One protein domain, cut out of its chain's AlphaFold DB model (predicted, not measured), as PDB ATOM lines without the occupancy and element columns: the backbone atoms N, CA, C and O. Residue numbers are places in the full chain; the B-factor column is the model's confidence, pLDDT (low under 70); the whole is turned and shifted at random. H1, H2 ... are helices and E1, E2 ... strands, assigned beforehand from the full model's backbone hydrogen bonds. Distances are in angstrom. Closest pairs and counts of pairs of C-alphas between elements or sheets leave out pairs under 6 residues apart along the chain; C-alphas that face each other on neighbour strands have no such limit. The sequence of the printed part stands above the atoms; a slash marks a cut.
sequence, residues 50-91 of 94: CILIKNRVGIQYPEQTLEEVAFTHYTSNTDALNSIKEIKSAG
ATOM      1  N   CYS A  50      92.996 169.191 102.066       96.06
ATOM      2  CA  CYS A  50      92.855 168.384 100.862       96.06
ATOM      3  C   CYS A  50      91.927 169.079  99.859       96.06
ATOM      4  O   CYS A  50      90.764 169.357 100.155       96.06
ATOM      5  N   ILE A  51      92.404 169.284  98.635       97.00
ATOM      6  CA  ILE A  51      91.642 169.932  97.569       97.00
ATOM      7  C   ILE A  51      91.229 168.899  96.527       97.00
ATOM      8  O   ILE A  51      92.070 168.203  95.963       97.00
ATOM      9  N   LEU A  52      89.930 168.848  96.227       96.12
ATOM     10  CA  LEU A  52      89.370 168.085  95.113       96.12
ATOM     11  C   LEU A  52      88.660 169.029  94.146       96.12
ATOM     12  O   LEU A  52      87.660 169.649  94.500       96.12
ATOM     13  N   ILE A  53      89.140 169.100  92.904       95.00
ATOM     14  CA  ILE A  53      88.480 169.857  91.832       95.00
ATOM     15  C   ILE A  53      88.341 168.961  90.606       95.00
ATOM     16  O   ILE A  53      89.306 168.754  89.869       95.00
ATOM     17  N   LYS A  54      87.116 168.486  90.351       94.00
ATOM     18  CA  LYS A  54      86.810 167.496  89.304       94.00
ATOM     19  C   LYS A  54      87.640 166.220  89.516       94.00
ATOM     20  O   LYS A  54      87.522 165.580  90.553       94.00
ATOM     21  N   ASN A  55      88.504 165.893  88.564       95.81
ATOM     22  CA  ASN A  55      89.407 164.752  88.560       95.81
ATOM     23  C   ASN A  55      90.823 165.123  89.040       95.81
ATOM     24  O   ASN A  55      91.790 164.473  88.654       95.81
ATOM     25  N   ARG A  56      90.972 166.195  89.826       96.75
ATOM     26  CA  ARG A  56      92.272 166.692  90.295       96.75
ATOM     27  C   ARG A  56      92.322 166.737  91.811       96.75
ATOM     28  O   ARG A  56      91.388 167.250  92.429       96.75
ATOM     29  N   VAL A  57      93.424 166.256  92.375       97.56
ATOM     30  CA  VAL A  57      93.678 166.220  93.820       97.56
ATOM     31  C   VAL A  57      94.940 167.014  94.135       97.56
ATOM     32  O   VAL A  57      95.937 166.872  93.429       97.56
ATOM     33  N   GLY A  58      94.899 167.839  95.174       96.50
ATOM     34  CA  GLY A  58      96.045 168.611  95.651       96.50
ATOM     35  C   GLY A  58      96.038 168.753  97.170       96.50
ATOM     36  O   GLY A  58      95.018 168.518  97.819       96.50
ATOM     37  N   ILE A  59      97.183 169.139  97.724       96.06
ATOM     38  CA  ILE A  59      97.353 169.458  99.143       96.06
ATOM     39  C   ILE A  59      97.712 170.939  99.222       96.06
ATOM     40  O   ILE A  59      98.697 171.361  98.624       96.06
ATOM     41  N   GLN A  60      96.888 171.721  99.917       95.31
ATOM     42  CA  GLN A  60      97.100 173.150 100.112       95.31
ATOM     43  C   GLN A  60      97.697 173.386 101.497       95.31
ATOM     44  O   GLN A  60      97.028 173.157 102.510       95.31
ATOM     45  N   TYR A  61      98.944 173.845 101.533       91.88
ATOM     46  CA  TYR A  61      99.619 174.225 102.769       91.88
ATOM     47  C   TYR A  61      99.117 175.585 103.283       91.88
ATOM     48  O   TYR A  61      98.502 176.346 102.528       91.88
ATOM     49  N   PRO A  62      99.351 175.903 104.567       85.94
ATOM     50  CA  PRO A  62      99.073 177.231 105.109       85.94
ATOM     51  C   PRO A  62      99.760 178.305 104.260       85.94
ATOM     52  O   PRO A  62     100.863 178.081 103.769       85.94
ATOM     53  N   GLU A  63      99.084 179.434 104.063       87.56
ATOM     54  CA  GLU A  63      99.521 180.557 103.215       87.56
ATOM     55  C   GLU A  63      99.560 180.312 101.697       87.56
ATOM     56  O   GLU A  63      99.660 181.277 100.942       87.56
ATOM     57  N   GLN A  64      99.392 179.076 101.209       90.50
ATOM     58  CA  GLN A  64      99.240 178.857  99.769       90.50
ATOM     59  C   GLN A  64      97.868 179.312  99.283       90.50
ATOM     60  O   GLN A  64      96.829 178.964  99.849       90.50
ATOM     61  N   THR A  65      97.845 180.014  98.159       94.06
ATOM     62  CA  THR A  65      96.641 180.230  97.360       94.06
ATOM     63  C   THR A  65      96.287 178.966  96.573       94.06
ATOM     64  O   THR A  65      97.106 178.069  96.380       94.06
ATOM     65  N   LEU A  66      95.048 178.875  96.081       90.62
ATOM     66  CA  LEU A  66      94.600 177.716  95.298       90.62
ATOM     67  C   LEU A  66      95.383 177.543  93.980       90.62
ATOM     68  O   LEU A  66      95.479 176.433  93.462       90.62
ATOM     69  N   GLU A  67      95.915 178.636  93.439       94.25
ATOM     70  CA  GLU A  67      96.670 178.675  92.181       94.25
ATOM     71  C   GLU A  67      98.088 178.110  92.339       94.25
ATOM     72  O   GLU A  67      98.662 177.604  91.377       94.25
ATOM     73  N   GLU A  68      98.620 178.128  93.561       94.75
ATOM     74  CA  GLU A  68      99.941 177.597  93.917       94.75
ATOM     75  C   GLU A  68      99.896 176.103  94.278       94.75
ATOM     76  O   GLU A  68     100.936 175.470  94.476       94.75
ATOM     77  N   VAL A  69      98.697 175.512  94.349       94.69
ATOM     78  CA  VAL A  69      98.521 174.094  94.673       94.69
ATOM     79  C   VAL A  69      98.932 173.228  93.487       94.69
ATOM     80  O   VAL A  69      98.365 173.299  92.394       94.69
ATOM     81  N   ALA A  70      99.878 172.323  93.727       94.69
ATOM     82  CA  ALA A  70     100.220 171.283  92.771       94.69
ATOM     83  C   ALA A  70      99.102 170.227  92.708       94.69
ATOM     84  O   ALA A  70      98.739 169.616  93.715       94.69
ATOM     85  N   PHE A  71      98.575 169.990  91.505       96.38
ATOM     86  CA  PHE A  71      97.481 169.047  91.282       96.38
ATOM     87  C   PHE A  71      97.941 167.768  90.589       96.38
ATOM     88  O   PHE A  71      98.423 167.786  89.455       96.38
ATOM     89  N   THR A  72      97.648 166.634  91.218       96.25
ATOM     90  CA  THR A  72      97.672 165.327  90.559       96.25
ATOM     91  C   THR A  72      96.381 165.142  89.771       96.25
ATOM     92  O   THR A  72      95.288 165.359  90.296       96.25
ATOM     93  N   HIS A  73      96.506 164.762  88.503       97.19
ATOM     94  CA  HIS A  73      95.379 164.588  87.590       97.19
ATOM     95  C   HIS A  73      95.042 163.105  87.449       97.19
ATOM     96  O   HIS A  73      95.918 162.289  87.180       97.19
ATOM     97  N   TYR A  74      93.761 162.780  87.585       95.81
ATOM     98  CA  TYR A  74      93.235 161.427  87.464       95.81
ATOM     99  C   TYR A  74      92.390 161.271  86.204       95.81
ATOM    100  O   TYR A  74      91.827 162.229  85.675       95.81
ATOM    101  N   THR A  75      92.261 160.038  85.730       94.81
ATOM    102  CA  THR A  75      91.445 159.694  84.558       94.81
ATOM    103  C   THR A  75      89.949 159.867  84.795       94.81
ATOM    104  O   THR A  75      89.213 160.160  83.855       94.81
ATOM    105  N   SER A  76      89.487 159.734  86.042       95.94
ATOM    106  CA  SER A  76      88.080 159.894  86.402       95.94
ATOM    107  C   SER A  76      87.887 160.622  87.736       95.94
ATOM    108  O   SER A  76      88.784 160.689  88.578       95.94
ATOM    109  N   ASN A  77      86.677 161.150  87.947       95.31
ATOM    110  CA  ASN A  77      86.285 161.727  89.236       95.31
ATOM    111  C   ASN A  77      86.269 160.671  90.352       95.31
ATOM    112  O   ASN A  77      86.556 160.995  91.499       95.31
ATOM    113  N   THR A  78      85.941 159.418  90.025       96.75
ATOM    114  CA  THR A  78      85.931 158.310  90.989       96.75
ATOM    115  C   THR A  78      87.338 158.021  91.502       96.75
ATOM    116  O   THR A  78      87.527 157.888  92.708       96.75
ATOM    117  N   ASP A  79      88.331 158.005  90.612       96.75
ATOM    118  CA  ASP A  79      89.730 157.777  90.987       96.75
ATOM    119  C   ASP A  79      90.250 158.915  91.875       96.75
ATOM    120  O   ASP A  79      90.858 158.669  92.914       96.75
ATOM    121  N   ALA A  80      89.922 160.165  91.525       96.88
ATOM    122  CA  ALA A  80      90.265 161.329  92.340       96.88
ATOM    123  C   ALA A  80      89.600 161.288  93.730       96.88
ATOM    124  O   ALA A  80      90.234 161.607  94.735       96.88
ATOM    125  N   LEU A  81      88.334 160.856  93.808       97.25
ATOM    126  CA  LEU A  81      87.610 160.678  95.070       97.25
ATOM    127  C   LEU A  81      88.205 159.567  95.942       97.25
ATOM    128  O   LEU A  81      88.228 159.702  97.164       97.25
ATOM    129  N   ASN A  82      88.654 158.468  95.343       96.88
ATOM    130  CA  ASN A  82      89.301 157.389  96.085       96.88
ATOM    131  C   ASN A  82      90.677 157.836  96.587       96.88
ATOM    132  O   ASN A  82      90.954 157.712  97.776       96.88
ATOM    133  N   SER A  83      91.468 158.481  95.728       96.75
ATOM    134  CA  SER A  83      92.772 159.021  96.106       96.75
ATOM    135  C   SER A  83      92.681 160.029  97.254       96.75
ATOM    136  O   SER A  83      93.415 159.913  98.233       96.75
ATOM    137  N   ILE A  84      91.754 160.995  97.204       96.38
ATOM    138  CA  ILE A  84      91.654 161.980  98.289       96.38
ATOM    139  C   ILE A  84      91.210 161.343  99.613       96.38
ATOM    140  O   ILE A  84      91.626 161.797 100.676       96.38
ATOM    141  N   LYS A  85      90.404 160.271  99.580       96.38
ATOM    142  CA  LYS A  85      90.054 159.506 100.789       96.38
ATOM    143  C   LYS A  85      91.269 158.790 101.372       96.38
ATOM    144  O   LYS A  85      91.444 158.823 102.585       96.38
ATOM    145  N   GLU A  86      92.102 158.184 100.528       95.88
ATOM    146  CA  GLU A  86      93.345 157.533 100.955       95.88
ATOM    147  C   GLU A  86      94.297 158.545 101.602       95.88
ATOM    148  O   GLU A  86      94.746 158.332 102.728       95.88
ATOM    149  N   ILE A  87      94.508 159.696 100.957       93.62
ATOM    150  CA  ILE A  87      95.350 160.787 101.470       93.62
ATOM    151  C   ILE A  87      94.833 161.296 102.827       93.62
ATOM    152  O   ILE A  87      95.620 161.444 103.765       93.62
ATOM    153  N   LYS A  88      93.514 161.499 102.969       94.75
ATOM    154  CA  LYS A  88      92.888 161.861 104.254       94.75
ATOM    155  C   LYS A  88      93.099 160.785 105.316       94.75
ATOM    156  O   LYS A  88      93.444 161.100 106.449       94.75
ATOM    157  N   SER A  89      92.915 159.514 104.959       95.50
ATOM    158  CA  SER A  89      93.082 158.395 105.897       95.50
ATOM    159  C   SER A  89      94.528 158.215 106.370       95.50
ATOM    160  O   SER A  89      94.751 157.766 107.489       95.50
ATOM    161  N   ALA A  90      95.500 158.626 105.551       92.81
ATOM    162  CA  ALA A  90      96.915 158.663 105.902       92.81
ATOM    163  C   ALA A  90      97.296 159.874 106.780       92.81
ATOM    164  O   ALA A  90      98.445 159.977 107.201       92.81
ATOM    165  N   GLY A  91      96.357 160.788 107.056       90.94
ATOM    166  CA  GLY A  91      96.588 161.967 107.895       90.94
ATOM    167  C   GLY A  91      97.418 163.064 107.226       90.94
ATOM    168  O   GLY A  91      97.973 163.908 107.923       90.94
TER     169      GLY A  91
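This is residues 50 to 91 of the 94 residues of an uncharacterized protein of Bdellovibrionaceae bacterium (UniProt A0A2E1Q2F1). A small sheet of three antiparallel strands is covered on one face by a single helix, H1, that runs along the strands, while the loop of residues 61 to 70 between E2 and E3 reaches away from H1 at one end of the longest axis. The sheet, in the order E1, E2, E3, is a meander, each strand the antiparallel neighbour of the one before, and with H1 it makes two layers. The printed part has 42 residues with three named strands and one named helix, in the order E1, E2, E3, H1, and its class is mixed, helices and strands. The whole is compact, with a radius of gyration of the C-alphas of 10.1 A, and its outline is flat, spanning 29 by 21 by 10 A.

The printed part begins with E1, residues 50 to 53, whose C-alpha 50 is at (92.855, 168.384, 100.862) and which is 10.1 A long from first to last C-alpha. A tight link of two residues leads to E2, residues 56 to 60, the longest strand by residues, 12.7 A long. After a short link of ten residues comes E3, residues 71 to 73, 6.2 A long, with C-alpha 71 at (97.481, 169.047, 91.282). A tight link of three residues leads to H1, residues 77 to 89, 18.3 A long, which ends with C-alpha 89 at (93.082, 158.395, 105.897).

E1 and E2 form an antiparallel hairpin with 146 degrees between their directions; N 51 and O 58 are 2.8 A apart and N 58 and O 51 are 3.0 A apart, within hydrogen-bond range. E2 and E3 form a second antiparallel hairpin, at 163 degrees, with N 72 and O 57 at 2.8 A and N 57 and O 72 at 2.9 A, within hydrogen-bond range. E2 is the inner strand, and E1 and E3 are the edge strands. H1 is on the sheet at a height over the sheet of 8.9 A. It lies over E2 and only just over E1, on which 3 of its C-alphas fall. On the local plane its line and that of E2 stand at 8 degrees, along the strands. The closest C-alphas of E2 and H1, those of Arg 56 and Ala 80, are 6.1 A apart; those of E1 and H1, Cys 50 and Ile 84, are 7.0 A apart. In H1 every O i to N i+4 pair is within hydrogen-bond range.

The two C-alphas farthest apart are those of Glu 63 and Thr 75, at 29.1 A. The printed part has no cut, and none of its links is long. The mean pLDDT of the printed part is 94.9, and no printed residue is under 70.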